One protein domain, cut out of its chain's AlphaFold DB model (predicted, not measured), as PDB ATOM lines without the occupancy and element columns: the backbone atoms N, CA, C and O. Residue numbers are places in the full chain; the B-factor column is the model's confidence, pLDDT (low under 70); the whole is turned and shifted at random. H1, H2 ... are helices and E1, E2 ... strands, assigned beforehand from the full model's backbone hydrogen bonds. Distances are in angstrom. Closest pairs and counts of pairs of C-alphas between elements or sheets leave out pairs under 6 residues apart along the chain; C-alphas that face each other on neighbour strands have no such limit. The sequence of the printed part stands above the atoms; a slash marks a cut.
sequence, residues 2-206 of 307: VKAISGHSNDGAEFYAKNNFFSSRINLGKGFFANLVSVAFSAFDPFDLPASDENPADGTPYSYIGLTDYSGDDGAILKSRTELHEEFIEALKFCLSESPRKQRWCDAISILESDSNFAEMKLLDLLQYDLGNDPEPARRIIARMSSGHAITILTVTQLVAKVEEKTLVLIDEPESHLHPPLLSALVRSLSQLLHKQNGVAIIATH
ATOM      1  N   VAL A   2      -7.440  45.518 -34.562       58.44
ATOM      2  CA  VAL A   2      -6.073  45.638 -35.113       58.44
ATOM      3  C   VAL A   2      -4.988  45.561 -34.028       58.44
ATOM      4  O   VAL A   2      -4.172  44.652 -34.069       58.44
ATOM      5  N   LYS A   3      -5.070  46.395 -32.978       59.88
ATOM      6  CA  LYS A   3      -4.129  46.382 -31.834       59.88
ATOM      7  C   LYS A   3      -4.009  45.025 -31.117       59.88
ATOM      8  O   LYS A   3      -2.948  44.698 -30.601       59.88
ATOM      9  N   ALA A   4      -5.079  44.226 -31.081       56.81
ATOM     10  CA  ALA A   4      -5.055  42.895 -30.460       56.81
ATOM     11  C   ALA A   4      -4.260  41.878 -31.295       56.81
ATOM     12  O   ALA A   4      -3.666  40.954 -30.750       56.81
ATOM     13  N   ILE A   5      -4.222  42.066 -32.616       58.47
ATOM     14  CA  ILE A   5      -3.523  41.186 -33.561       58.47
ATOM     15  C   ILE A   5      -2.079  41.639 -33.746       58.47
ATOM     16  O   ILE A   5      -1.178  40.809 -33.708       58.47
ATOM     17  N   SER A   6      -1.846  42.951 -33.851       59.06
ATOM     18  CA  SER A   6      -0.496  43.523 -33.897       59.06
ATOM     19  C   SER A   6       0.231  43.437 -32.550       59.06
ATOM     20  O   SER A   6       1.381  43.830 -32.437       59.06
ATOM     21  N   GLY A   7      -0.412  42.917 -31.496       52.50
ATOM     22  CA  GLY A   7       0.232  42.677 -30.206       52.50
ATOM     23  C   GLY A   7       0.441  43.923 -29.340       52.50
ATOM     24  O   GLY A   7       1.183  43.832 -28.364       52.50
ATOM     25  N   HIS A   8      -0.240  45.022 -29.673       52.84
ATOM     26  CA  HIS A   8      -0.192  46.335 -29.021       52.84
ATOM     27  C   HIS A   8      -1.424  46.626 -28.140       52.84
ATOM     28  O   HIS A   8      -1.627  47.753 -27.689       52.84
ATOM     29  N   SER A   9      -2.304  45.645 -27.909       50.78
ATOM     30  CA  SER A   9      -3.482  45.844 -27.060       50.78
ATOM     31  C   SER A   9      -3.120  45.802 -25.577       50.78
ATOM     32  O   SER A   9      -2.707  44.757 -25.074       50.78
ATOM     33  N   ASN A  10      -3.409  46.885 -24.857       50.78
ATOM     34  CA  ASN A  10      -3.383  46.910 -23.389       50.78
ATOM     35  C   ASN A  10      -4.570  46.158 -22.750       50.78
ATOM     36  O   ASN A  10      -4.564  45.915 -21.547       50.78
ATOM     37  N   ASP A  11      -5.561  45.752 -23.551       56.62
ATOM     38  CA  ASP A  11      -6.838  45.210 -23.066       56.62
ATOM     39  C   ASP A  11      -6.864  43.673 -22.932       56.62
ATOM     40  O   ASP A  11      -7.908  43.098 -22.628       56.62
ATOM     41  N   GLY A  12      -5.743  42.980 -23.182       58.88
ATOM     42  CA  GLY A  12      -5.645  41.518 -23.029       58.88
ATOM     43  C   GLY A  12      -6.564  40.704 -23.954       58.88
ATOM     44  O   GLY A  12      -6.896  39.560 -23.643       58.88
ATOM     45  N   ALA A  13      -7.018  41.286 -25.068       66.06
ATOM     46  CA  ALA A  13      -7.862  40.611 -26.049       66.06
ATOM     47  C   ALA A  13      -7.021  39.707 -26.963       66.06
ATOM     48  O   ALA A  13      -6.074  40.173 -27.589       66.06
ATOM     49  N   GLU A  14      -7.389  38.430 -27.088       69.25
ATOM     50  CA  GLU A  14      -6.652  37.459 -27.911       69.25
ATOM     51  C   GLU A  14      -7.613  36.584 -28.732       69.25
ATOM     52  O   GLU A  14      -8.815  36.497 -28.454       69.25
ATOM     53  N   PHE A  15      -7.085  35.922 -29.761       75.94
ATOM     54  CA  PHE A  15      -7.825  34.925 -30.532       75.94
ATOM     55  C   PHE A  15      -7.646  33.540 -29.910       75.94
ATOM     56  O   PHE A  15      -6.536  33.146 -29.551       75.94
ATOM     57  N   TYR A  16      -8.737  32.775 -29.816       80.56
ATOM     58  CA  TYR A  16      -8.720  31.454 -29.192       80.56
ATOM     59  C   TYR A  16      -9.429  30.402 -30.042       80.56
ATOM     60  O   TYR A  16     -10.514  30.649 -30.572       80.56
ATOM     61  N   ALA A  17      -8.878  29.191 -30.074       78.94
ATOM     62  CA  ALA A  17      -9.596  27.999 -30.498       78.94
ATOM     63  C   ALA A  17     -10.336  27.378 -29.308       78.94
ATOM     64  O   ALA A  17      -9.816  27.293 -28.189       78.94
ATOM     65  N   LYS A  18     -11.563  26.913 -29.553       73.25
ATOM     66  CA  LYS A  18     -12.308  26.118 -28.578       73.25
ATOM     67  C   LYS A  18     -11.780  24.687 -28.629       73.25
ATOM     68  O   LYS A  18     -11.797  24.070 -29.690       73.25
ATOM     69  N   ASN A  19     -11.310  24.163 -27.503       69.31
ATOM     70  CA  ASN A  19     -10.960  22.754 -27.420       69.31
ATOM     71  C   ASN A  19     -12.261  21.935 -27.304       69.31
ATOM     72  O   ASN A  19     -13.127  22.240 -26.485       69.31
ATOM     73  N   ASN A  20     -12.442  20.930 -28.162       61.97
ATOM     74  CA  ASN A  20     -13.661  20.111 -28.161       61.97
ATOM     75  C   ASN A  20     -13.678  19.074 -27.025       61.97
ATOM     76  O   ASN A  20     -14.746  18.572 -26.689       61.97
ATOM     77  N   PHE A  21     -12.523  18.765 -26.426       55.62
ATOM     78  CA  PHE A  21     -12.404  17.742 -25.377       55.62
ATOM     79  C   PHE A  21     -12.494  18.295 -23.957       55.62
ATOM     80  O   PHE A  21     -12.997  17.632 -23.057       55.62
ATOM     81  N   PHE A  22     -12.028  19.519 -23.758       54.59
ATOM     82  CA  PHE A  22     -12.128  20.234 -22.498       54.59
ATOM     83  C   PHE A  22     -12.684  21.600 -22.838       54.59
ATOM     84  O   PHE A  22     -12.253  22.194 -23.816       54.59
ATOM     85  N   SER A  23     -13.601  22.141 -22.043       62.84
ATOM     86  CA  SER A  23     -14.127  23.505 -22.199       62.84
ATOM     87  C   SER A  23     -13.070  24.606 -21.966       62.84
ATOM     88  O   SER A  23     -13.397  25.696 -21.501       62.84
ATOM     89  N   SER A  24     -11.799  24.327 -22.257       73.12
ATOM     90  CA  SER A  24     -10.673  25.241 -22.252       73.12
ATOM     91  C   SER A  24     -10.532  25.942 -23.606       73.12
ATOM     92  O   SER A  24     -10.888  25.428 -24.672       73.12
ATOM     93  N   ARG A  25     -10.032  27.174 -23.544       79.00
ATOM     94  CA  ARG A  25      -9.688  27.994 -24.705       79.00
ATOM     95  C   ARG A  25      -8.182  27.907 -24.910       79.00
ATOM     96  O   ARG A  25      -7.437  28.060 -23.946       79.00
ATOM     97  N   ILE A  26      -7.753  27.652 -26.140       78.81
ATOM     98  CA  ILE A  26      -6.336  27.631 -26.512       78.81
ATOM     99  C   ILE A  26      -6.051  28.929 -27.255       78.81
ATOM    100  O   ILE A  26      -6.681  29.189 -28.277       78.81
ATOM    101  N   ASN A  27      -5.142  29.747 -26.728       78.56
ATOM    102  CA  ASN A  27      -4.691  30.968 -27.390       78.56
ATOM    103  C   ASN A  27      -3.977  30.600 -28.701       78.56
ATOM    104  O   ASN A  27      -3.131  29.707 -28.720       78.56
ATOM    105  N   LEU A  28      -4.366  31.257 -29.793       76.94
ATOM    106  CA  LEU A  28      -3.840  31.004 -31.135       76.94
ATOM    107  C   LEU A  28      -2.453  31.631 -31.371       76.94
ATOM    108  O   LEU A  28      -1.739  31.208 -32.276       76.94
ATOM    109  N   GLY A  29      -2.034  32.571 -30.526       71.62
ATOM    110  CA  GLY A  29      -0.742  33.246 -30.584       71.62
ATOM    111  C   GLY A  29      -0.677  34.364 -31.628       71.62
ATOM    112  O   GLY A  29      -1.518  34.472 -32.519       71.62
ATOM    113  N   LYS A  30       0.366  35.200 -31.528       67.12
ATOM    114  CA  LYS A  30       0.590  36.388 -32.380       67.12
ATOM    115  C   LYS A  30       0.978  36.081 -33.840       67.12
ATOM    116  O   LYS A  30       1.081  37.003 -34.635       67.12
ATOM    117  N   GLY A  31       1.196  34.810 -34.188       71.69
ATOM    118  CA  GLY A  31       1.579  34.358 -35.536       71.69
ATOM    119  C   GLY A  31       0.559  33.428 -36.196       71.69
ATOM    120  O   GLY A  31       0.903  32.706 -37.128       71.69
ATOM    121  N   PHE A  32      -0.673  33.365 -35.677       81.94
ATOM    122  CA  PHE A  32      -1.713  32.517 -36.266       81.94
ATOM    123  C   PHE A  32      -2.131  32.992 -37.661       81.94
ATOM    124  O   PHE A  32      -2.275  32.179 -38.577       81.94
ATOM    125  N   PHE A  33      -2.330  34.303 -37.804       85.69
ATOM    126  CA  PHE A  33      -2.573  34.941 -39.090       85.69
ATOM    127  C   PHE A  33      -1.237  35.316 -39.722       85.69
ATOM    128  O   PHE A  33      -0.343  35.806 -39.037       85.69
ATOM    129  N   ALA A  34      -1.108  35.071 -41.024       86.69
ATOM    130  CA  ALA A  34       0.098  35.424 -41.771       86.69
ATOM    131  C   ALA A  34       0.085  36.892 -42.223       86.69
ATOM    132  O   ALA A  34       1.137  37.454 -42.502       86.69
ATOM    133  N   ASN A  35      -1.102  37.499 -42.305       88.50
ATOM    134  CA  ASN A  35      -1.294  38.875 -42.739       88.50
ATOM    135  C   ASN A  35      -2.605  39.446 -42.165       88.50
ATOM    136  O   ASN A  35      -3.571  38.706 -41.938       88.50
ATOM    137  N   LEU A  36      -2.650  40.761 -41.965       88.25
ATOM    138  CA  LEU A  36      -3.823  41.516 -41.542       88.25
ATOM    139  C   LEU A  36      -4.100  42.648 -42.535       88.25
ATOM    140  O   LEU A  36      -3.272  43.534 -42.733       88.25
ATOM    141  N   VAL A  37      -5.299  42.660 -43.109       90.94
ATOM    142  CA  VAL A  37      -5.754  43.722 -44.013       90.94
ATOM    143  C   VAL A  37      -6.967  44.417 -43.408       90.94
ATOM    144  O   VAL A  37      -7.915  43.747 -43.014       90.94
ATOM    145  N   SER A  38      -6.966  45.744 -43.341       90.31
ATOM    146  CA  SER A  38      -8.121  46.538 -42.912       90.31
ATOM    147  C   SER A  38      -8.632  47.402 -44.057       90.31
ATOM    148  O   SER A  38      -7.840  48.040 -44.749       90.31
ATOM    149  N   VAL A  39      -9.949  47.428 -44.240       91.25
ATOM    150  CA  VAL A  39     -10.651  48.191 -45.272       91.25
ATOM    151  C   VAL A  39     -11.641  49.135 -44.603       91.25
ATOM    152  O   VAL A  39     -12.561  48.669 -43.933       91.25
ATOM    153  N   ALA A  40     -11.455  50.440 -44.786       88.19
ATOM    154  CA  ALA A  40     -12.380  51.450 -44.278       88.19
ATOM    155  C   ALA A  40     -12.319  52.728 -45.125       88.19
ATOM    156  O   ALA A  40     -11.250  53.164 -45.547       88.19
ATOM    157  N   PHE A  41     -13.474  53.336 -45.389       84.62
ATOM    158  CA  PHE A  41     -13.583  54.555 -46.202       84.62
ATOM    159  C   PHE A  41     -14.322  55.684 -45.467       84.62
ATOM    160  O   PHE A  41     -14.835  56.600 -46.105       84.62
ATOM    161  N   SER A  42     -14.376  55.645 -44.133       80.88
ATOM    162  CA  SER A  42     -14.968  56.717 -43.334       80.88
ATOM    163  C   SER A  42     -13.907  57.743 -42.928       80.88
ATOM    164  O   SER A  42     -12.818  57.424 -42.456       80.88
ATOM    165  N   ALA A  43     -14.235  59.022 -43.122       71.06
ATOM    166  CA  ALA A  43     -13.390  60.140 -42.706       71.06
ATOM    167  C   ALA A  43     -13.431  60.393 -41.185       71.06
ATOM    168  O   ALA A  43     -12.711  61.258 -40.691       71.06
ATOM    169  N   PHE A  44     -14.287  59.672 -40.453       69.69
ATOM    170  CA  PHE A  44     -14.510  59.843 -39.017       69.69
ATOM    171  C   PHE A  44     -13.953  58.690 -38.181       69.69
ATOM    172  O   PHE A  44     -14.132  58.685 -36.961       69.69
ATOM    173  N   ASP A  45     -13.302  57.718 -38.815       66.62
ATOM    174  CA  ASP A  45     -12.764  56.571 -38.099       66.62
ATOM    175  C   ASP A  45     -11.599  57.023 -37.213       66.62
ATOM    176  O   ASP A  45     -10.777  57.835 -37.639       66.62
ATOM    177  N   PRO A  46     -11.495  56.536 -35.965       56.16
ATOM    178  CA  PRO A  46     -10.331  56.807 -35.141       56.16
ATOM    179  C   PRO A  46      -9.127  56.143 -35.814       56.16
ATOM    180  O   PRO A  46      -8.981  54.920 -35.790       56.16
ATOM    181  N   PHE A  47      -8.298  56.956 -36.462       61.78
ATOM    182  CA  PHE A  47      -7.192  56.534 -37.318       61.78
ATOM    183  C   PHE A  47      -5.985  56.016 -36.528       61.78
ATOM    184  O   PHE A  47      -4.854  56.396 -36.790       61.78
ATOM    185  N   ASP A  48      -6.218  55.116 -35.577       57.78
ATOM    186  CA  ASP A  48      -5.190  54.421 -34.806       57.78
ATOM    187  C   ASP A  48      -4.537  53.315 -35.661       57.78
ATOM    188  O   ASP A  48      -4.615  52.119 -35.348       57.78
ATOM    189  N   LEU A  49      -3.934  53.702 -36.787       61.53
ATOM    190  CA  LEU A  49      -3.165  52.793 -37.629       61.53
ATOM    191  C   LEU A  49      -1.851  52.447 -36.902       61.53
ATOM    192  O   LEU A  49      -1.191  53.350 -36.385       61.53
ATOM    193  N   PRO A  50      -1.452  51.163 -36.821       57.62
ATOM    194  CA  PRO A  50      -0.125  50.815 -36.325       57.62
ATOM    195  C   PRO A  50       0.938  51.478 -37.214       57.62
ATOM    196  O   PRO A  50       0.759  51.582 -38.430       57.62
ATOM    197  N   ALA A  51       2.011  51.972 -36.595       52.09
ATOM    198  CA  ALA A  51       3.078  52.674 -37.300       52.09
ATOM    199  C   ALA A  51       3.721  51.761 -38.362       52.09
ATOM    200  O   ALA A  51       3.863  50.558 -38.152       52.09
ATOM    201  N   SER A  52       4.139  52.342 -39.489       46.91
ATOM    202  CA  SER A  52       4.797  51.664 -40.622       46.91
ATOM    203  C   SER A  52       6.077  50.899 -40.270       46.91
ATOM    204  O   SER A  52       6.579  50.136 -41.093       46.91
ATOM    205  N   ASP A  53       6.616  51.125 -39.073       44.38
ATOM    206  CA  ASP A  53       7.992  50.793 -38.705       44.38
ATOM    207  C   ASP A  53       8.114  49.461 -37.947       44.38
ATOM    208  O   ASP A  53       9.197  49.105 -37.475       44.38
ATOM    209  N   GLU A  54       7.028  48.693 -37.828       46.47
ATOM    210  CA  GLU A  54       7.097  47.348 -37.264       46.47
ATOM    211  C   GLU A  54       7.768  46.399 -38.262       46.47
ATOM    212  O   GLU A  54       7.223  46.027 -39.303       46.47
ATOM    213  N   ASN A  55       8.994  46.004 -37.925       43.41
ATOM    214  CA  ASN A  55       9.729  44.944 -38.593       43.41
ATOM    215  C   ASN A  55       8.802  43.714 -38.735       43.41
ATOM    216  O   ASN A  55       8.229  43.293 -37.730       43.41
ATOM    217  N   PRO A  56       8.688  43.056 -39.907       47.12
ATOM    218  CA  PRO A  56       7.869  41.842 -40.077       47.12
ATOM    219  C   PRO A  56       8.231  40.691 -39.119       47.12
ATOM    220  O   PRO A  56       7.520  39.695 -39.034       47.12
ATOM    221  N   ALA A  57       9.367  40.807 -38.423       46.50
ATOM    222  CA  ALA A  57       9.818  39.902 -37.378       46.50
ATOM    223  C   ALA A  57       9.137  40.124 -36.006       46.50
ATOM    224  O   ALA A  57       9.159  39.207 -35.187       46.50
ATOM    225  N   ASP A  58       8.530  41.291 -35.758       54.47
ATOM    226  CA  ASP A  58       7.969  41.690 -34.455       54.47
ATOM    227  C   ASP A  58       6.435  41.515 -34.360       54.47
ATOM    228  O   ASP A  58       5.867  41.582 -33.264       54.47
ATOM    229  N   GLY A  59       5.751  41.208 -35.472       62.88
ATOM    230  CA  GLY A  59       4.292  41.063 -35.517       62.88
ATOM    231  C   GLY A  59       3.738  40.521 -36.841       62.88
ATOM    232  O   GLY A  59       4.475  40.218 -37.774       62.88
ATOM    233  N   THR A  60       2.409  40.374 -36.920       69.44
ATOM    234  CA  THR A  60       1.716  40.037 -38.179       69.44
ATOM    235  C   THR A  60       1.749  41.258 -39.114       69.44
ATOM    236  O   THR A  60       1.313  42.323 -38.670       69.44
ATOM    237  N   PRO A  61       2.195  41.134 -40.384       79.06
ATOM    238  CA  PRO A  61       2.155  42.223 -41.359       79.06
ATOM    239  C   PRO A  61       0.780  42.891 -41.422       79.06
ATOM    240  O   PRO A  61      -0.247  42.209 -41.408       79.06
ATOM    241  N   TYR A  62       0.765  44.224 -41.491       82.56
ATOM    242  CA  TYR A  62      -0.459  45.017 -41.536       82.56
ATOM    243  C   TYR A  62      -0.557  45.821 -42.828       82.56
ATOM    244  O   TYR A  62       0.407  46.416 -43.303       82.56
ATOM    245  N   SER A  63      -1.756  45.863 -43.395       86.38
ATOM    246  CA  SER A  63      -2.072  46.647 -44.576       86.38
ATOM    247  C   SER A  63      -3.407  47.353 -44.427       86.38
ATOM    248  O   SER A  63      -4.421  46.728 -44.132       86.38
ATOM    249  N   TYR A  64      -3.424  48.644 -44.732       86.81
ATOM    250  CA  TYR A  64      -4.645  49.437 -44.795       86.81
ATOM    251  C   TYR A  64      -5.056  49.710 -46.250       86.81
ATOM    252  O   TYR A  64      -4.200  49.868 -47.130       86.81
ATOM    253  N   ILE A  65      -6.363  49.711 -46.504       90.25
ATOM    254  CA  ILE A  65      -7.014  50.086 -47.764       90.25
ATOM    255  C   ILE A  65      -8.115  51.083 -47.392       90.25
ATOM    256  O   ILE A  65      -9.091  50.707 -46.745       90.25
ATOM    257  N   GLY A  66      -7.964  52.350 -47.768       88.25
ATOM    258  CA  GLY A  66      -8.903  53.376 -47.323       88.25
ATOM    259  C   GLY A  66      -8.539  54.798 -47.718       88.25
ATOM    260  O   GLY A  66      -7.563  55.023 -48.434       88.25
ATOM    261  N   LEU A  67      -9.339  55.753 -47.228       84.06
ATOM    262  CA  LEU A  67      -9.236  57.184 -47.558       84.06
ATOM    263  C   LEU A  67      -8.077  57.917 -46.886       84.06
ATOM    264  O   LEU A  67      -7.837  59.074 -47.216       84.06
ATOM    265  N   THR A  68      -7.388  57.290 -45.942       77.06
ATOM    266  CA  THR A  68      -6.355  57.947 -45.147       77.06
ATOM    267  C   THR A  68      -4.982  57.344 -45.354       77.06
ATOM    268  O   THR A  68      -4.826  56.139 -45.558       77.06
ATOM    269  N   ASP A  69      -3.992  58.223 -45.332       67.12
ATOM    270  CA  ASP A  69      -2.596  57.894 -45.107       67.12
ATOM    271  C   ASP A  69      -2.272  58.070 -43.608       67.12
ATOM    272  O   ASP A  69      -3.069  58.670 -42.877       67.12
ATOM    273  N   TYR A  70      -1.162  57.492 -43.140       60.28
ATOM    274  CA  TYR A  70      -0.774  57.393 -41.720       60.28
ATOM    275  C   TYR A  70      -1.120  58.632 -40.866       60.28
ATOM    276  O   TYR A  70      -0.931  59.777 -41.279       60.28
ATOM    277  N   SER A  71      -1.601  58.405 -39.640       51.06
ATOM    278  CA  SER A  71      -1.904  59.472 -38.680       51.06
ATOM    279  C   SER A  71      -0.634  59.991 -37.999       51.06
ATOM    280  O   SER A  71       0.068  59.222 -37.339       51.06
ATOM    281  N   GLY A  72      -0.370  61.293 -38.111       53.59
ATOM    282  CA  GLY A  72       0.487  62.021 -37.167       53.59
ATOM    283  C   GLY A  72      -0.333  62.583 -35.996       53.59
ATOM    284  O   GLY A  72      -1.550  62.402 -35.948       53.59
ATOM    285  N   ASP A  73       0.315  63.313 -35.081       51.06
ATOM    286  CA  ASP A  73      -0.326  63.925 -33.896       51.06
ATOM    287  C   ASP A  73      -1.501  64.881 -34.234       51.06
ATOM    288  O   ASP A  73      -2.370  65.107 -33.393       51.06
ATOM    289  N   ASP A  74      -1.573  65.392 -35.471       53.53
ATOM    290  CA  ASP A  74      -2.599  66.336 -35.950       53.53
ATOM    291  C   ASP A  74      -3.814  65.663 -36.639       53.53
ATOM    292  O   ASP A  74      -4.687  66.345 -37.183       53.53
ATOM    293  N   GLY A  75      -3.899  64.329 -36.614       59.84
ATOM    294  CA  GLY A  75      -4.963  63.548 -37.254       59.84
ATOM    295  C   GLY A  75      -4.514  62.845 -38.538       59.84
ATOM    296  O   GLY A  75      -3.330  62.803 -38.872       59.84
ATOM    297  N   ALA A  76      -5.462  62.235 -39.254       66.62
ATOM    298  CA  ALA A  76      -5.149  61.486 -40.469       66.62
ATOM    299  C   ALA A  76      -5.150  62.352 -41.726       66.62
ATOM    300  O   ALA A  76      -6.028  63.195 -41.932       66.62
ATOM    301  N   ILE A  77      -4.179  62.088 -42.599       73.75
ATOM    302  CA  ILE A  77      -4.051  62.757 -43.890       73.75
ATOM    303  C   ILE A  77      -5.002  62.072 -44.868       73.75
ATOM    304  O   ILE A  77      -4.889  60.877 -45.122       73.75
ATOM    305  N   LEU A  78      -5.956  62.820 -45.422       82.56
ATOM    306  CA  LEU A  78      -6.865  62.293 -46.437       82.56
ATOM    307  C   LEU A  78      -6.161  62.208 -47.791       82.56
ATOM    308  O   LEU A  78      -5.617  63.198 -48.281       82.56
ATOM    309  N   LYS A  79      -6.247  61.039 -48.421       86.94
ATOM    310  CA  LYS A  79      -5.755  60.796 -49.774       86.94
ATOM    311  C   LYS A  79      -6.601  61.552 -50.787       86.94
ATOM    312  O   LYS A  79      -7.835  61.533 -50.759       86.94
ATOM    313  N   SER A  80      -5.931  62.178 -51.738       89.62
ATOM    314  CA  SER A  80      -6.569  62.754 -52.910       89.62
ATOM    315  C   SER A  80      -7.116  61.661 -53.833       89.62
ATOM    316  O   SER A  80      -6.673  60.510 -53.850       89.62
ATOM    317  N   ARG A  81      -8.060  62.050 -54.693       90.00
ATOM    318  CA  ARG A  81      -8.587  61.167 -55.742       90.00
ATOM    319  C   ARG A  81      -7.479  60.611 -56.647       90.00
ATOM    320  O   ARG A  81      -7.567  59.470 -57.084       90.00
ATOM    321  N   THR A  82      -6.453  61.412 -56.932       91.19
ATOM    322  CA  THR A  82      -5.325  61.004 -57.777       91.19
ATOM    323  C   THR A  82      -4.491  59.918 -57.105       91.19
ATOM    324  O   THR A  82      -4.140  58.950 -57.770       91.19
ATOM    325  N   GLU A  83      -4.235  60.034 -55.801       92.44
ATOM    326  CA  GLU A  83      -3.506  59.016 -55.029       92.44
ATOM    327  C   GLU A  83      -4.268  57.690 -54.994       92.44
ATOM    328  O   GLU A  83      -3.698  56.650 -55.304       92.44
ATOM    329  N   LEU A  84      -5.582  57.722 -54.745       93.00
ATOM    330  CA  LEU A  84      -6.421  56.515 -54.778       93.00
ATOM    331  C   LEU A  84      -6.453  55.856 -56.165       93.00
ATOM    332  O   LEU A  84      -6.467  54.630 -56.282       93.00
ATOM    333  N   HIS A  85      -6.469  56.658 -57.234       94.88
ATOM    334  CA  HIS A  85      -6.382  56.126 -58.592       94.88
ATOM    335  C   HIS A  85      -5.020  55.477 -58.862       94.88
ATOM    336  O   HIS A  85      -4.970  54.438 -59.517       94.88
ATOM    337  N   GLU A  86      -3.930  56.066 -58.371       95.00
ATOM    338  CA  GLU A  86      -2.590  55.505 -58.537       95.00
ATOM    339  C   GLU A  86      -2.426  54.207 -57.741       95.00
ATOM    340  O   GLU A  86      -1.928  53.220 -58.274       95.00
ATOM    341  N   GLU A  87      -2.952  54.149 -56.515       95.06
ATOM    342  CA  GLU A  87      -2.998  52.921 -55.714       95.06
ATOM    343  C   GLU A  87      -3.723  51.783 -56.435       95.06
ATOM    344  O   GLU A  87      -3.272  50.638 -56.401       95.06
ATOM    345  N   PHE A  88      -4.838  52.084 -57.106       96.62
ATOM    346  CA  PHE A  88      -5.528  51.104 -57.941       96.62
ATOM    347  C   PHE A  88      -4.639  50.618 -59.091       96.62
ATOM    348  O   PHE A  88      -4.552  49.414 -59.322       96.62
ATOM    349  N   ILE A  89      -3.985  51.535 -59.808       96.62
ATOM    350  CA  ILE A  89      -3.140  51.208 -60.963       96.62
ATOM    351  C   ILE A  89      -1.961  50.327 -60.536       96.62
ATOM    352  O   ILE A  89      -1.705  49.307 -61.176       96.62
ATOM    353  N   GLU A  90      -1.274  50.675 -59.450       96.50
ATOM    354  CA  GLU A  90      -0.143  49.900 -58.936       96.50
ATOM    355  C   GLU A  90      -0.576  48.516 -58.440       96.50
ATOM    356  O   GLU A  90       0.032  47.505 -58.805       96.50
ATOM    357  N   ALA A  91      -1.685  48.432 -57.698       96.50
ATOM    358  CA  ALA A  91      -2.240  47.146 -57.280       96.50
ATOM    359  C   ALA A  91      -2.662  46.288 -58.481       96.50
ATOM    360  O   ALA A  91      -2.450  45.075 -58.480       96.50
ATOM    361  N   LEU A  92      -3.221  46.903 -59.528       97.06
ATOM    362  CA  LEU A  92      -3.603  46.206 -60.749       97.06
ATOM    363  C   LEU A  92      -2.374  45.662 -61.483       97.06
ATOM    364  O   LEU A  92      -2.344  44.475 -61.799       97.06
ATOM    365  N   LYS A  93      -1.341  46.485 -61.706       96.00
ATOM    366  CA  LYS A  93      -0.070  46.043 -62.310       96.00
ATOM    367  C   LYS A  93       0.503  44.839 -61.562       96.00
ATOM    368  O   LYS A  93       0.865  43.842 -62.184       96.00
ATOM    369  N   PHE A  94       0.516  44.910 -60.233       94.81
ATOM    370  CA  PHE A  94       0.976  43.825 -59.374       94.81
ATOM    371  C   PHE A  94       0.108  42.563 -59.478       94.81
ATOM    372  O   PHE A  94       0.626  41.450 -59.510       94.81
ATOM    373  N   CYS A  95      -1.215  42.702 -59.580       95.12
ATOM    374  CA  CYS A  95      -2.096  41.555 -59.793       95.12
ATOM    375  C   CYS A  95      -1.848  40.886 -61.149       95.12
ATOM    376  O   CYS A  95      -1.900  39.661 -61.245       95.12
ATOM    377  N   LEU A  96      -1.593  41.671 -62.198       94.31
ATOM    378  CA  LEU A  96      -1.438  41.160 -63.560       94.31
ATOM    379  C   LEU A  96      -0.047  40.579 -63.852       94.31
ATOM    380  O   LEU A  96       0.085  39.832 -64.823       94.31
ATOM    381  N   SER A  97       0.966  40.883 -63.033       91.19
ATOM    382  CA  SER A  97       2.339  40.393 -63.218       91.19
ATOM    383  C   SER A  97       2.507  38.902 -62.893       91.19
ATOM    384  O   SER A  97       3.377  38.242 -63.461       91.19
ATOM    385  N   GLU A  98       1.651  38.339 -62.034       90.19
ATOM    386  CA  GLU A  98       1.711  36.938 -61.613       90.19
ATOM    387  C   GLU A  98       0.457  36.160 -62.021       90.19
ATOM    388  O   GLU A  98      -0.666  36.531 -61.681       90.19
ATOM    389  N   SER A  99       0.631  35.009 -62.683       90.12
ATOM    390  CA  SER A  99      -0.491  34.196 -63.183       90.12
ATOM    391  C   SER A  99      -1.543  33.828 -62.113       90.12
ATOM    392  O   SER A  99      -2.733  33.970 -62.411       90.12
ATOM    393  N   PRO A 100      -1.181  33.433 -60.872       93.38
ATOM    394  CA  PRO A 100      -2.175  33.127 -59.841       93.38
ATOM    395  C   PRO A 100      -2.977  34.348 -59.369       93.38
ATOM    396  O   PRO A 100      -4.186  34.243 -59.161       93.38
ATOM    397  N   ARG A 101      -2.334  35.513 -59.192       93.44
ATOM    398  CA  ARG A 101      -3.030  36.760 -58.819       93.44
ATOM    399  C   ARG A 101      -3.896  37.264 -59.968       93.44
ATOM    400  O   ARG A 101      -5.044  37.627 -59.734       93.44
ATOM    401  N   LYS A 102      -3.406  37.162 -61.205       95.88
ATOM    402  CA  LYS A 102      -4.156  37.503 -62.416       95.88
ATOM    403  C   LYS A 102      -5.455  36.711 -62.504       95.88
ATOM    404  O   LYS A 102      -6.504  37.307 -62.723       95.88
ATOM    405  N   GLN A 103      -5.407  35.395 -62.278       96.06
ATOM    406  CA  GLN A 103      -6.616  34.566 -62.284       96.06
ATOM    407  C   GLN A 103      -7.584  34.973 -61.168       96.06
ATOM    408  O   GLN A 103      -8.771  35.145 -61.429       96.06
ATOM    409  N   ARG A 104      -7.083  35.190 -59.943       95.62
ATOM    410  CA  ARG A 104      -7.913  35.659 -58.820       95.62
ATOM    411  C   ARG A 104      -8.588  36.993 -59.118       95.62
ATOM    412  O   ARG A 104      -9.758  37.154 -58.789       95.62
ATOM    413  N   TRP A 105      -7.867  37.919 -59.748       97.19
ATOM    414  CA  TRP A 105      -8.416  39.199 -60.171       97.19
ATOM    415  C   TRP A 105      -9.514  38.997 -61.216       97.19
ATOM    416  O   TRP A 105     -10.617  39.487 -61.017       97.19
ATOM    417  N   CYS A 106      -9.267  38.199 -62.260       96.88
ATOM    418  CA  CYS A 106     -10.274  37.901 -63.284       96.88
ATOM    419  C   CYS A 106     -11.549  37.305 -62.672       96.88
ATOM    420  O   CYS A 106     -12.638  37.795 -62.948       96.88
ATOM    421  N   ASP A 107     -11.411  36.309 -61.793       96.31
ATOM    422  CA  ASP A 107     -12.547  35.680 -61.114       96.31
ATOM    423  C   ASP A 107     -13.338  36.705 -60.283       96.31
ATOM    424  O   ASP A 107     -14.568  36.718 -60.304       96.31
ATOM    425  N   ALA A 108     -12.630  37.586 -59.567       96.56
ATOM    426  CA  ALA A 108     -13.238  38.631 -58.755       96.56
ATOM    427  C   ALA A 108     -13.997  39.661 -59.609       96.56
ATOM    428  O   ALA A 108     -15.107  40.046 -59.241       96.56
ATOM    429  N   ILE A 109     -13.430  40.070 -60.750       96.25
ATOM    430  CA  ILE A 109     -14.071  40.982 -61.705       96.25
ATOM    431  C   ILE A 109     -15.301  40.339 -62.337       96.25
ATOM    432  O   ILE A 109     -16.350  40.973 -62.361       96.25
ATOM    433  N   SER A 110     -15.232  39.075 -62.759       95.56
ATOM    434  CA  SER A 110     -16.383  38.381 -63.350       95.56
ATOM    435  C   SER A 110     -17.588  38.296 -62.406       95.56
ATOM    436  O   SER A 110     -18.727  38.287 -62.863       95.56
ATOM    437  N   ILE A 111     -17.366  38.258 -61.088       95.06
ATOM    438  CA  ILE A 111     -18.450  38.325 -60.095       95.06
ATOM    439  C   ILE A 111     -19.025  39.740 -60.008       95.06
ATOM    440  O   ILE A 111     -20.244  39.901 -59.953       95.06
ATOM    441  N   LEU A 112     -18.167  40.765 -59.995       93.81
ATOM    442  CA  LEU A 112     -18.606  42.164 -59.965       93.81
ATOM    443  C   LEU A 112     -19.402  42.543 -61.221       93.81
ATOM    444  O   LEU A 112     -20.383  43.269 -61.117       93.81
ATOM    445  N   GLU A 113     -19.051  41.983 -62.379       92.88
ATOM    446  CA  GLU A 113     -19.779  42.140 -63.647       92.88
ATOM    447  C   GLU A 113     -21.173  41.469 -63.654       92.88
ATOM    448  O   GLU A 113     -21.883  41.534 -64.654       92.88
ATOM    449  N   SER A 114     -21.619  40.856 -62.548       89.81
ATOM    450  CA  SER A 114     -23.042  40.524 -62.370       89.81
ATOM    451  C   SER A 114     -23.926  41.764 -62.170       89.81
ATOM    452  O   SER A 114     -25.124  41.710 -62.452       89.81
ATOM    453  N   ASP A 115     -23.346  42.890 -61.735       90.75
ATOM    454  CA  ASP A 115     -23.991  44.201 -61.775       90.75
ATOM    455  C   ASP A 115     -23.906  44.784 -63.194       90.75
ATOM    456  O   ASP A 115     -22.830  44.861 -63.791       90.75
ATOM    457  N   SER A 116     -25.042  45.227 -63.741       87.25
ATOM    458  CA  SER A 116     -25.119  45.694 -65.129       87.25
ATOM    459  C   SER A 116     -24.270  46.936 -65.396       87.25
ATOM    460  O   SER A 116     -23.654  47.030 -66.454       87.25
ATOM    461  N   ASN A 117     -24.201  47.877 -64.445       85.81
ATOM    462  CA  ASN A 117     -23.402  49.091 -64.618       85.81
ATOM    463  C   ASN A 117     -21.907  48.759 -64.595       85.81
ATOM    464  O   ASN A 117     -21.123  49.366 -65.323       85.81
ATOM    465  N   PHE A 118     -21.513  47.784 -63.775       87.56
ATOM    466  CA  PHE A 118     -20.138  47.308 -63.705       87.56
ATOM    467  C   PHE A 118     -19.735  46.519 -64.961       87.56
ATOM    468  O   PHE A 118     -18.650  46.738 -65.497       87.56
ATOM    469  N   ALA A 119     -20.624  45.669 -65.486       89.56
ATOM    470  CA  ALA A 119     -20.406  44.901 -66.716       89.56
ATOM    471  C   ALA A 119     -20.109  45.789 -67.937       89.56
ATOM    472  O   ALA A 119     -19.265  45.462 -68.773       89.56
ATOM    473  N   GLU A 120     -20.763  46.949 -68.031       89.94
ATOM    474  CA  GLU A 120     -20.541  47.913 -69.116       89.94
ATOM    475  C   GLU A 120     -19.120  48.499 -69.136       89.94
ATOM    476  O   GLU A 120     -18.670  48.988 -70.175       89.94
ATOM    477  N   MET A 121     -18.387  48.422 -68.019       89.19
ATOM    478  CA  MET A 121     -17.016  48.931 -67.918       89.19
ATOM    479  C   MET A 121     -15.985  48.025 -68.592       89.19
ATOM    480  O   MET A 121     -14.881  48.498 -68.863       89.19
ATOM    481  N   LYS A 122     -16.336  46.757 -68.864       90.31
ATOM    482  CA  LYS A 122     -15.488  45.757 -69.538       90.31
ATOM    483  C   LYS A 122     -14.067  45.712 -68.981       90.31
ATOM    484  O   LYS A 122     -13.084  45.827 -69.711       90.31
ATOM    485  N   LEU A 123     -13.941  45.569 -67.665       91.81
ATOM    486  CA  LEU A 123     -12.642  45.680 -66.997       91.81
ATOM    487  C   LEU A 123     -11.656  44.603 -67.448       91.81
ATOM    488  O   LEU A 123     -10.452  44.849 -67.462       91.81
ATOM    489  N   LEU A 124     -12.150  43.443 -67.882       93.81
ATOM    490  CA  LEU A 124     -11.315  42.380 -68.441       93.81
ATOM    491  C   LEU A 124     -10.600  42.783 -69.746       93.81
ATOM    492  O   LEU A 124      -9.581  42.178 -70.080       93.81
ATOM    493  N   ASP A 125     -11.036  43.839 -70.444       93.81
ATOM    494  CA  ASP A 125     -10.308  44.376 -71.603       93.81
ATOM    495  C   ASP A 125      -8.935  44.947 -71.205       93.81
ATOM    496  O   ASP A 125      -8.017  44.979 -72.027       93.81
ATOM    497  N   LEU A 126      -8.735  45.309 -69.927       93.12
ATOM    498  CA  LEU A 126      -7.437  45.751 -69.404       93.12
ATOM    499  C   LEU A 126      -6.343  44.682 -69.533       93.12
ATOM    500  O   LEU A 126      -5.166  45.024 -69.609       93.12
ATOM    501  N   LEU A 127      -6.715  43.399 -69.622       92.50
ATOM    502  CA  LEU A 127      -5.779  42.282 -69.776       92.50
ATOM    503  C   LEU A 127      -5.034  42.284 -71.119       92.50
ATOM    504  O   LEU A 127      -4.051  41.557 -71.261       92.50
ATOM    505  N   GLN A 128      -5.524  43.049 -72.099       92.38
ATOM    506  CA  GLN A 128      -4.935  43.170 -73.434       92.38
ATOM    507  C   GLN A 128      -3.778  44.180 -73.473       92.38
ATOM    508  O   GLN A 128      -3.012  44.196 -74.435       92.38
ATOM    509  N   TYR A 129      -3.654  45.023 -72.444       91.50
ATOM    510  CA  TYR A 129      -2.654  46.080 -72.370       91.50
ATOM    511  C   TYR A 129      -1.479  45.673 -71.485       91.50
ATOM    512  O   TYR A 129      -1.645  45.028 -70.448       91.50
ATOM    513  N   ASP A 130      -0.282  46.112 -71.866       90.50
ATOM    514  CA  ASP A 130       0.889  46.052 -71.000       90.50
ATOM    515  C   ASP A 130       0.882  47.249 -70.044       90.50
ATOM    516  O   ASP A 130       1.496  48.287 -70.297       90.50
ATOM    517  N   LEU A 131       0.150  47.099 -68.938       90.25
ATOM    518  CA  LEU A 131       0.012  48.155 -67.935       90.25
ATOM    519  C   LEU A 131       1.337  48.516 -67.254       90.25
ATOM    520  O   LEU A 131       1.415  49.584 -66.653       90.25
ATOM    521  N   GLY A 132       2.367  47.664 -67.335       88.00
ATOM    522  CA  GLY A 132       3.698  47.981 -66.816       88.00
ATOM    523  C   GLY A 132       4.360  49.123 -67.588       88.00
ATOM    524  O   GLY A 132       5.024  49.963 -66.983       88.00
ATOM    525  N   ASN A 133       4.120  49.185 -68.901       89.31
ATOM    526  CA  ASN A 133       4.660  50.212 -69.791       89.31
ATOM    527  C   ASN A 133       3.667  51.353 -70.072       89.31
ATOM    528  O   ASN A 133       4.087  52.503 -70.186       89.31
ATOM    529  N   ASP A 134       2.367  51.059 -70.172       92.56
ATOM    530  CA  ASP A 134       1.316  52.049 -70.434       92.56
ATOM    531  C   ASP A 134       0.126  51.886 -69.465       92.56
ATOM    532  O   ASP A 134      -0.797  51.111 -69.732       92.56
ATOM    533  N   PRO A 135       0.108  52.617 -68.332       93.94
ATOM    534  CA  PRO A 135      -1.002  52.581 -67.381       93.94
ATOM    535  C   PRO A 135      -2.214  53.430 -67.805       93.94
ATOM    536  O   PRO A 135      -3.237  53.425 -67.112       93.94
ATOM    537  N   GLU A 136      -2.145  54.169 -68.918       94.69
ATOM    538  CA  GLU A 136      -3.208  55.095 -69.323       94.69
ATOM    539  C   GLU A 136      -4.578  54.441 -69.564       94.69
ATOM    540  O   GLU A 136      -5.590  55.060 -69.216       94.69
ATOM    541  N   PRO A 137      -4.694  53.207 -70.100       94.75
ATOM    542  CA  PRO A 137      -5.978  52.517 -70.182       94.75
ATOM    543  C   PRO A 137      -6.663  52.377 -68.815       94.75
ATOM    544  O   PRO A 137      -7.838  52.725 -68.684       94.75
ATOM    545  N   ALA A 138      -5.922  51.957 -67.784       95.00
ATOM    546  CA  ALA A 138      -6.444  51.813 -66.425       95.00
ATOM    547  C   ALA A 138      -6.808  53.177 -65.816       95.00
ATOM    548  O   ALA A 138      -7.897  53.332 -65.256       95.00
ATOM    549  N   ARG A 139      -5.950  54.191 -66.009       95.31
ATOM    550  CA  ARG A 139      -6.191  55.567 -65.543       95.31
ATOM    551  C   ARG A 139      -7.473  56.158 -66.133       95.31
ATOM    552  O   ARG A 139      -8.274  56.747 -65.406       95.31
ATOM    553  N   ARG A 140      -7.701  55.976 -67.438       94.19
ATOM    554  CA  ARG A 140      -8.914  56.457 -68.124       94.19
ATOM    555  C   ARG A 140     -10.181  55.778 -67.622       94.19
ATOM    556  O   ARG A 140     -11.208  56.446 -67.510       94.19
ATOM    557  N   ILE A 141     -10.124  54.477 -67.342       93.81
ATOM    558  CA  ILE A 141     -11.276  53.723 -66.837       93.81
ATOM    559  C   ILE A 141     -11.674  54.223 -65.447       93.81
ATOM    560  O   ILE A 141     -12.811  54.663 -65.271       93.81
ATOM    561  N   ILE A 142     -10.745  54.248 -64.483       94.50
ATOM    562  CA  ILE A 142     -11.078  54.646 -63.107       94.50
ATOM    563  C   ILE A 142     -11.492  56.122 -63.004       94.50
ATOM    564  O   ILE A 142     -12.404  56.467 -62.255       94.50
ATOM    565  N   ALA A 143     -10.914  57.007 -63.823       93.44
ATOM    566  CA  ALA A 143     -11.288  58.422 -63.845       93.44
ATOM    567  C   ALA A 143     -12.758  58.668 -64.240       93.44
ATOM    568  O   ALA A 143     -13.336  59.687 -63.851       93.44
ATOM    569  N   ARG A 144     -13.370  57.742 -64.990       92.12
ATOM    570  CA  ARG A 144     -14.765  57.827 -65.453       92.12
ATOM    571  C   ARG A 144     -15.768  57.156 -64.514       92.12
ATOM    572  O   ARG A 144     -16.968  57.292 -64.734       92.12
ATOM    573  N   MET A 145     -15.300  56.444 -63.491       91.62
ATOM    574  CA  MET A 145     -16.160  55.759 -62.528       91.62
ATOM    575  C   MET A 145     -16.814  56.740 -61.549       91.62
ATOM    576  O   MET A 145     -16.235  57.769 -61.188       91.62
ATOM    577  N   SER A 146     -18.018  56.393 -61.078       90.62
ATOM    578  CA  SER A 146     -18.580  57.023 -59.879       90.62
ATOM    579  C   SER A 146     -17.758  56.636 -58.644       90.62
ATOM    580  O   SER A 146     -16.994  55.671 -58.679       90.62
ATOM    581  N   SER A 147     -17.927  57.364 -57.538       88.56
ATOM    582  CA  SER A 147     -17.212  57.085 -56.285       88.56
ATOM    583  C   SER A 147     -17.408  55.643 -55.807       88.56
ATOM    584  O   SER A 147     -16.423  54.972 -55.525       88.56
ATOM    585  N   GLY A 148     -18.646  55.137 -55.797       89.44
ATOM    586  CA  GLY A 148     -18.942  53.762 -55.381       89.44
ATOM    587  C   GLY A 148     -18.246  52.708 -56.251       89.44
ATOM    588  O   GLY A 148     -17.627  51.781 -55.731       89.44
ATOM    589  N   HIS A 149     -18.256  52.882 -57.575       92.00
ATOM    590  CA  HIS A 149     -17.564  51.967 -58.488       92.00
ATOM    591  C   HIS A 149     -16.041  52.021 -58.318       92.00
ATOM    592  O   HIS A 149     -15.405  50.973 -58.245       92.00
ATOM    593  N   ALA A 150     -15.469  53.226 -58.201       92.94
ATOM    594  CA  ALA A 150     -14.037  53.427 -57.999       92.94
ATOM    595  C   ALA A 150     -13.555  52.802 -56.678       92.94
ATOM    596  O   ALA A 150     -12.560  52.083 -56.667       92.94
ATOM    597  N   ILE A 151     -14.296  53.015 -55.583       92.06
ATOM    598  CA  ILE A 151     -14.014  52.406 -54.275       92.06
ATOM    599  C   ILE A 151     -14.108  50.883 -54.365       92.06
ATOM    600  O   ILE A 151     -13.230  50.187 -53.857       92.06
ATOM    601  N   THR A 152     -15.123  50.354 -55.052       94.06
ATOM    602  CA  THR A 152     -15.313  48.904 -55.205       94.06
ATOM    603  C   THR A 152     -14.147  48.264 -55.953       94.06
ATOM    604  O   THR A 152     -13.550  47.307 -55.456       94.06
ATOM    605  N   ILE A 153     -13.779  48.795 -57.127       95.25
ATOM    606  CA  ILE A 153     -12.690  48.218 -57.923       95.25
ATOM    607  C   ILE A 153     -11.334  48.376 -57.234       95.25
ATOM    608  O   ILE A 153     -10.535  47.438 -57.256       95.25
ATOM    609  N   LEU A 154     -11.087  49.518 -56.583       95.56
ATOM    610  CA  LEU A 154      -9.887  49.741 -55.780       95.56
ATOM    611  C   LEU A 154      -9.807  48.703 -54.663       95.56
ATOM    612  O   LEU A 154      -8.797  48.017 -54.547       95.56
ATOM    613  N   THR A 155     -10.885  48.540 -53.893       95.31
ATOM    614  CA  THR A 155     -10.953  47.601 -52.767       95.31
ATOM    615  C   THR A 155     -10.698  46.173 -53.222       95.31
ATOM    616  O   THR A 155      -9.823  45.506 -52.678       95.31
ATOM    617  N   VAL A 156     -11.403  45.700 -54.252       96.56
ATOM    618  CA  VAL A 156     -11.238  44.326 -54.749       96.56
ATOM    619  C   VAL A 156      -9.844  44.105 -55.329       96.56
ATOM    620  O   VAL A 156      -9.219  43.090 -55.034       96.56
ATOM    621  N   THR A 157      -9.312  45.062 -56.091       97.38
ATOM    622  CA  THR A 157      -7.964  44.944 -56.669       97.38
ATOM    623  C   THR A 157      -6.890  44.935 -55.578       97.38
ATOM    624  O   THR A 157      -6.000  44.089 -55.602       97.38
ATOM    625  N   GLN A 158      -7.006  45.804 -54.572       96.81
ATOM    626  CA  GLN A 158      -6.105  45.834 -53.418       96.81
ATOM    627  C   GLN A 158      -6.203  44.561 -52.571       96.81
ATOM    628  O   GLN A 158      -5.183  44.025 -52.144       96.81
ATOM    629  N   LEU A 159      -7.406  44.027 -52.358       96.81
ATOM    630  CA  LEU A 159      -7.582  42.755 -51.662       96.81
ATOM    631  C   LEU A 159      -6.937  41.604 -52.439       96.81
ATOM    632  O   LEU A 159      -6.241  40.794 -51.842       96.81
ATOM    633  N   VAL A 160      -7.097  41.534 -53.762       96.81
ATOM    634  CA  VAL A 160      -6.425  40.498 -54.567       96.81
ATOM    635  C   VAL A 160      -4.900  40.638 -54.506       96.81
ATOM    636  O   VAL A 160      -4.202  39.623 -54.448       96.81
ATOM    637  N   ALA A 161      -4.385  41.870 -54.477       95.50
ATOM    638  CA  ALA A 161      -2.958  42.143 -54.349       95.50
ATOM    639  C   ALA A 161      -2.406  41.713 -52.979       95.50
ATOM    640  O   ALA A 161      -1.355  41.076 -52.916       95.50
ATOM    641  N   LYS A 162      -3.114  42.042 -51.892       93.75
ATOM    642  CA  LYS A 162      -2.607  41.932 -50.516       93.75
ATOM    643  C   LYS A 162      -3.011  40.651 -49.785       93.75
ATOM    644  O   LYS A 162      -2.337  40.264 -48.838       93.75
ATOM    645  N   VAL A 163      -4.109  39.996 -50.169       94.19
ATOM    646  CA  VAL A 163      -4.581  38.779 -49.494       94.19
ATOM    647  C   VAL A 163      -3.736  37.579 -49.921       94.19
ATOM    648  O   VAL A 163      -3.710  37.178 -51.092       94.19
ATOM    649  N   GLU A 164      -3.110  36.967 -48.924       90.62
ATOM    650  CA  GLU A 164      -2.346  35.724 -49.016       90.62
ATOM    651  C   GLU A 164      -2.973  34.636 -48.133       90.62
ATOM    652  O   GLU A 164      -4.015  34.850 -47.497       90.62
ATOM    653  N   GLU A 165      -2.357  33.453 -48.090       92.62
ATOM    654  CA  GLU A 165      -2.873  32.358 -47.275       92.62
ATOM    655  C   GLU A 165      -2.955  32.754 -45.791       92.62
ATOM    656  O   GLU A 165      -2.023  33.349 -45.256       92.62
ATOM    657  N   LYS A 166      -4.058  32.419 -45.106       91.69
ATOM    658  CA  LYS A 166      -4.279  32.747 -43.680       91.69
ATOM    659  C   LYS A 166      -4.253  34.251 -43.370       91.69
ATOM    660  O   LYS A 166      -3.789  34.668 -42.304       91.69
ATOM    661  N   THR A 167      -4.789  35.062 -44.277       91.94
ATOM    662  CA  THR A 167      -5.030  36.493 -44.035       91.94
ATOM    663  C   THR A 167      -6.316  36.710 -43.233       91.94
ATOM    664  O   THR A 167      -7.351  36.111 -43.543       91.94
ATOM    665  N   LEU A 168      -6.279  37.605 -42.243       92.44
ATOM    666  CA  LEU A 168      -7.486  38.190 -41.653       92.44
ATOM    667  C   LEU A 168      -7.798  39.522 -42.338       92.44
ATOM    668  O   LEU A 168      -6.946  40.403 -42.400       92.44
ATOM    669  N   VAL A 169      -9.029  39.682 -42.811       94.31
ATOM    670  CA  VAL A 169      -9.534  40.927 -43.388       94.31
ATOM    671  C   VAL A 169     -10.555  41.549 -42.438       94.31
ATOM    672  O   VAL A 169     -11.507  40.894 -42.021       94.31
ATOM    673  N   LEU A 170     -10.364  42.812 -42.086       93.19
ATOM    674  CA  LEU A 170     -11.315  43.616 -41.328       93.19
ATOM    675  C   LEU A 170     -11.953  44.611 -42.286       93.19
ATOM    676  O   LEU A 170     -11.236  45.293 -43.012       93.19
ATOM    677  N   ILE A 171     -13.278  44.675 -42.318       93.06
ATOM    678  CA  ILE A 171     -14.003  45.602 -43.187       93.06
ATOM    679  C   ILE A 171     -15.013  46.352 -42.341       93.06
ATOM    680  O   ILE A 171     -15.795  45.721 -41.628       93.06
ATOM    681  N   ASP A 172     -14.986  47.675 -42.438       90.50
ATOM    682  CA  ASP A 172     -15.957  48.546 -41.790       90.50
ATOM    683  C   ASP A 172     -16.865  49.194 -42.835       90.50
ATOM    684  O   ASP A 172     -16.386  49.742 -43.832       90.50
ATOM    685  N   GLU A 173     -18.173  49.076 -42.621       91.00
ATOM    686  CA  GLU A 173     -19.245  49.671 -43.423       91.00
ATOM    687  C   GLU A 173     -19.056  49.545 -44.953       91.00
ATOM    688  O   GLU A 173     -19.038  50.565 -45.661       91.00
ATOM    689  N   PRO A 174     -18.932  48.314 -45.508       91.88
ATOM    690  CA  PRO A 174     -18.737  48.098 -46.948       91.88
ATOM    691  C   PRO A 174     -19.874  48.644 -47.822       91.88
ATOM    692  O   PRO A 174     -19.692  48.830 -49.021       91.88
ATOM    693  N   GLU A 175     -21.050  48.885 -47.248       92.12
ATOM    694  CA  GLU A 175     -22.209  49.503 -47.893       92.12
ATOM    695  C   GLU A 175     -22.045  50.996 -48.196       92.12
ATOM    696  O   GLU A 175     -22.835  51.553 -48.965       92.12
ATOM    697  N   SER A 176     -21.044  51.655 -47.606       83.31
ATOM    698  CA  SER A 176     -20.849  53.097 -47.739       83.31
ATOM    699  C   SER A 176     -20.689  53.485 -49.211       83.31
ATOM    700  O   SER A 176     -19.701  53.153 -49.861       83.31
ATOM    701  N   HIS A 177     -21.670  54.225 -49.739       77.56
ATOM    702  CA  HIS A 177     -21.739  54.695 -51.133       77.56
ATOM    703  C   HIS A 177     -22.013  53.627 -52.209       77.56
ATOM    704  O   HIS A 177     -21.866  53.934 -53.398       77.56
ATOM    705  N   LEU A 178     -22.445  52.416 -51.839       86.81
ATOM    706  CA  LEU A 178     -22.786  51.352 -52.790       86.81
ATOM    707  C   LEU A 178     -24.299  51.139 -52.898       86.81
ATOM    708  O   LEU A 178     -25.019  51.113 -51.901       86.81
ATOM    709  N   HIS A 179     -24.794  50.944 -54.122       88.94
ATOM    710  CA  HIS A 179     -26.158  50.458 -54.330       88.94
ATOM    711  C   HIS A 179     -26.246  48.953 -54.015       88.94
ATOM    712  O   HIS A 179     -25.249  48.242 -54.164       88.94
ATOM    713  N   PRO A 180     -27.427  48.435 -53.609       90.56
ATOM    714  CA  PRO A 180     -27.547  47.065 -53.103       90.56
ATOM    715  C   PRO A 180     -26.993  45.961 -54.028       90.56
ATOM    716  O   PRO A 180     -26.253  45.119 -53.529       90.56
ATOM    717  N   PRO A 181     -27.246  45.967 -55.357       91.38
ATOM    718  CA  PRO A 181     -26.669  44.970 -56.267       91.38
ATOM    719  C   PRO A 181     -25.135  44.903 -56.246       91.38
ATOM    720  O   PRO A 181     -24.565  43.815 -56.159       91.38
ATOM    721  N   LEU A 182     -24.461  46.055 -56.283       92.19
ATOM    722  CA  LEU A 182     -22.998  46.107 -56.278       92.19
ATOM    723  C   LEU A 182     -22.420  45.682 -54.927       92.19
ATOM    724  O   LEU A 182     -21.395  45.005 -54.890       92.19
ATOM    725  N   LEU A 183     -23.095  46.021 -53.827       94.62
ATOM    726  CA  LEU A 183     -22.729  45.539 -52.496       94.62
ATOM    727  C   LEU A 183     -22.823  44.008 -52.407       94.62
ATOM    728  O   LEU A 183     -21.881  43.368 -51.937       94.62
ATOM    729  N   SER A 184     -23.902  43.406 -52.918       93.75
ATOM    730  CA  SER A 184     -24.031  41.945 -53.000       93.75
ATOM    731  C   SER A 184     -22.900  41.319 -53.820       93.75
ATOM    732  O   SER A 184     -22.279  40.342 -53.389       93.75
ATOM    733  N   ALA A 185     -22.573  41.910 -54.973       94.44
ATOM    734  CA  ALA A 185     -21.479  41.446 -55.819       94.44
ATOM    735  C   ALA A 185     -20.108  41.565 -55.123       94.44
ATOM    736  O   ALA A 185     -19.297  40.638 -55.198       94.44
ATOM    737  N   LEU A 186     -19.862  42.653 -54.383       95.00
ATOM    738  CA  LEU A 186     -18.655  42.850 -53.576       95.00
ATOM    739  C   LEU A 186     -18.523  41.778 -52.486       95.00
ATOM    740  O   LEU A 186     -17.479  41.131 -52.393       95.00
ATOM    741  N   VAL A 187     -19.576  41.542 -51.696       95.81
ATOM    742  CA  VAL A 187     -19.572  40.526 -50.625       95.81
ATOM    743  C   VAL A 187     -19.354  39.126 -51.206       95.81
ATOM    744  O   VAL A 187     -18.568  38.338 -50.668       95.81
ATOM    745  N   ARG A 188     -19.983  38.817 -52.347       95.25
ATOM    746  CA  ARG A 188     -19.784  37.549 -53.061       95.25
ATOM    747  C   ARG A 188     -18.345  37.386 -53.548       95.25
ATOM    748  O   ARG A 188     -17.766  36.313 -53.366       95.25
ATOM    749  N   SER A 189     -17.772  38.435 -54.135       95.94
ATOM    750  CA  SER A 189     -16.398  38.453 -54.647       95.94
ATOM    751  C   SER A 189     -15.376  38.265 -53.521       95.94
ATOM    752  O   SER A 189     -14.523  37.376 -53.590       95.94
ATOM    753  N   LEU A 190     -15.550  38.994 -52.414       96.56
ATOM    754  CA  LEU A 190     -14.760  38.842 -51.192       96.56
ATOM    755  C   LEU A 190     -14.831  37.414 -50.637       96.56
ATOM    756  O   LEU A 190     -13.801  36.816 -50.327       96.56
ATOM    757  N   SER A 191     -16.038  36.851 -50.526       95.81
ATOM    758  CA  SER A 191     -16.243  35.493 -50.017       95.81
ATOM    759  C   SER A 191     -15.475  34.457 -50.845       95.81
ATOM    760  O   SER A 191     -14.796  33.598 -50.277       95.81
ATOM    761  N   GLN A 192     -15.510  34.568 -52.178       95.75
ATOM    762  CA  GLN A 192     -14.758  33.670 -53.056       95.75
ATOM    763  C   GLN A 192     -13.241  33.854 -52.938       95.75
ATOM    764  O   GLN A 192     -12.513  32.858 -52.894       95.75
ATOM    765  N   LEU A 193     -12.757  35.099 -52.866       96.31
ATOM    766  CA  LEU A 193     -11.335  35.396 -52.687       96.31
ATOM    767  C   LEU A 193     -10.797  34.760 -51.399       96.31
ATOM    768  O   LEU A 193      -9.791  34.050 -51.429       96.31
ATOM    769  N   LEU A 194     -11.490  34.977 -50.280       95.94
ATOM    770  CA  LEU A 194     -11.069  34.475 -48.972       95.94
ATOM    771  C   LEU A 194     -11.163  32.957 -48.880       95.94
ATOM    772  O   LEU A 194     -10.262  32.332 -48.327       95.94
ATOM    773  N   HIS A 195     -12.183  32.349 -49.488       95.12
ATOM    774  CA  HIS A 195     -12.275  30.895 -49.561       95.12
ATOM    775  C   HIS A 195     -11.056  30.282 -50.268       95.12
ATOM    776  O   HIS A 195     -10.464  29.330 -49.763       95.12
ATOM    777  N   LYS A 196     -10.623  30.870 -51.394       93.69
ATOM    778  CA  LYS A 196      -9.444  30.408 -52.148       93.69
ATOM    779  C   LYS A 196      -8.124  30.605 -51.407       93.69
ATOM    780  O   LYS A 196      -7.158  29.919 -51.721       93.69
ATOM    781  N   GLN A 197      -8.055  31.562 -50.486       93.69
ATOM    782  CA  GLN A 197      -6.839  31.897 -49.740       93.69
ATOM    783  C   GLN A 197      -6.876  31.404 -48.290       93.69
ATOM    784  O   GLN A 197      -6.033  31.798 -47.494       93.69
ATOM    785  N   ASN A 198      -7.845  30.566 -47.903       94.56
ATOM    786  CA  ASN A 198      -8.011  30.161 -46.501       94.56
ATOM    787  C   ASN A 198      -8.000  31.381 -45.543       94.56
ATOM    788  O   ASN A 198      -7.393  31.365 -44.471       94.56
ATOM    789  N   GLY A 199      -8.594  32.481 -46.007       94.69
ATOM    790  CA  GLY A 199      -8.682  33.748 -45.301       94.69
ATOM    791  C   GLY A 199      -9.995  33.866 -44.539       94.69
ATOM    792  O   GLY A 199     -10.967  33.154 -44.805       94.69
ATOM    793  N   VAL A 200     -10.037  34.799 -43.596       94.56
ATOM    794  CA  VAL A 200     -11.232  35.099 -42.800       94.56
ATOM    795  C   VAL A 200     -11.525  36.584 -42.914       94.56
ATOM    796  O   VAL A 200     -10.603  37.388 -42.853       94.56
ATOM    797  N   ALA A 201     -12.798  36.953 -43.055       95.44
ATOM    798  CA  ALA A 201     -13.236  38.336 -42.917       95.44
ATOM    799  C   ALA A 201     -14.060  38.529 -41.648       95.44
ATOM    800  O   ALA A 201     -14.875  37.677 -41.287       95.44
ATOM    801  N   ILE A 202     -13.878  39.682 -41.014       94.94
ATOM    802  CA  ILE A 202     -14.783  40.228 -40.008       94.94
ATOM    803  C   ILE A 202     -15.312  41.538 -40.576       94.94
ATOM    804  O   ILE A 202     -14.538  42.452 -40.853       94.94
ATOM    805  N   ILE A 203     -16.627  41.594 -40.773       94.94
ATOM    806  CA  ILE A 203     -17.315  42.732 -41.377       94.94
ATOM    807  C   ILE A 203     -18.187  43.378 -40.302       94.94
ATOM    808  O   ILE A 203     -19.027  42.699 -39.704       94.94
ATOM    809  N   ALA A 204     -17.975  44.665 -40.058       93.06
ATOM    810  CA  ALA A 204     -18.912  45.522 -39.347       93.06
ATOM    811  C   ALA A 204     -19.815  46.205 -40.383       93.06
ATOM    812  O   ALA A 204     -19.339  46.653 -41.422       93.06
ATOM    813  N   THR A 205     -21.125  46.174 -40.150       92.88
ATOM    814  CA  THR A 205     -22.127  46.649 -41.110       92.88
ATOM    815  C   THR A 205     -23.420  46.994 -40.382       92.88
ATOM    816  O   THR A 205     -23.813  46.295 -39.438       92.88
ATOM    817  N   HIS A 206     -24.100  48.041 -40.839       89.69
ATOM    818  CA  HIS A 206     -25.488  48.349 -40.484       89.69
ATOM    819  C   HIS A 206     -26.479  47.914 -41.576       89.69
ATOM    820  O   HIS A 206     -27.692  47.988 -41.380       89.69
TER     821      HIS A 206
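AT A GLANCE: This is residues 2 to 206 of the 307 residues of the protein "ATPase_AAA_core domain-containing protein" of Burkholderia sp. Bp8998 (UniProt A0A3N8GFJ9). A slab of four parallel strands, E4 E3 E7 E8, has H7 and H8 side by side over one face; H2 and H3 pack on these helices, with the shorter H5 and H6 farther out. Two small hairpins lie off the slab, E1 with E2 far from the rest and E5 with E6 just past E4. The 205 printed residues hold eight named helices and eight named strands, in the order H1 E1 E2 E3 E4 E5 E6 H2 H3 H4 H5 H6 H7 E7 H8 E8; the class is mixed, helices and strands. The whole is compact, with a radius of gyration of the C-alphas of 17.9 A and spans of 54 by 45 by 35 A.

HOW THE PARTS SIT: Begin at the parallel sheet, in order E4, residues 62 to 66, E3, 35 to 40, E7, 167 to 172, and E8, 200 to 204. Within hydrogen-bond range are N 63 and O 36, 2.9 A, N 37 and O 168, 2.9 A, and N 169 and O 200, 2.8 A. H7, residues 147 to 162, and H8, residues 180 to 196, run along the strands on the same face, two layers in all: H7 over E4 and E3 at a height over the sheet of 9.6 A, H8 over E8. E7, H8, E8 form a strand-helix-strand unit, two parallel neighbours joined through a helix, with a right-handed crossover. H3, residues 99 to 112, is the hub, touching four helices, and makes a bundle, a group of helices together, with H7 and H8; its closest C-alphas to H8 are Leu 112 and Ala 185, 5.1 A. H2, residues 81 to 97, touches H7 at C-alphas Phe 88 and Leu 154, 5.1 A, at a steep tilt of 39 degrees, the same way. H6, residues 136 to 143, touches H2, at C-alphas Ala 138 and Ile 89, 6.4 A. H5, residues 123 to 128, only just touches H3, with 3 pairs of C-alphas within 8 A, the closest Leu 124 and Cys 106, 6.9 A. H4, residues 116 to 119, is near H8. H1, residues 2 to 5, only grazes the sheet. Hairpin E1, 16 to 18, and E2, 25 to 27, has N 17 and O 26 at 2.8 A; hairpin E5, 68 to 72, and E6, 75 to 78, has N 69 and O 77 at 2.8 A. Every O i to N i+4 pair is within range in H2, H3, H6, H7 and H8; H5 has 0 of 2, but 3 of 3 O i to N i+3; H1 and H4 are too short for such a pair.

IN THESE COORDINATES: Find C-alpha 35 at (-1.294, 38.875, -42.739); from there E3 runs 16.8 A to C-alpha 40. E7 is 16.4 A long, H2 and H8 24.6 A each, H7 21.8 A and H3 20.0 A. E8 ends at C-alpha 204, (-18.912, 45.522, -39.347).

THE WHOLE: The C-alphas farthest apart are Phe 22 and Asp 134, 59.1 A. The printed part has no cut. The long link is E3 to E4, residues 41 to 61. Mean pLDDT of the printed part is 83.6; 44 residues are under 70: 2 to 14, 19 to 23, 30, 44 to 60 and 69 to 76.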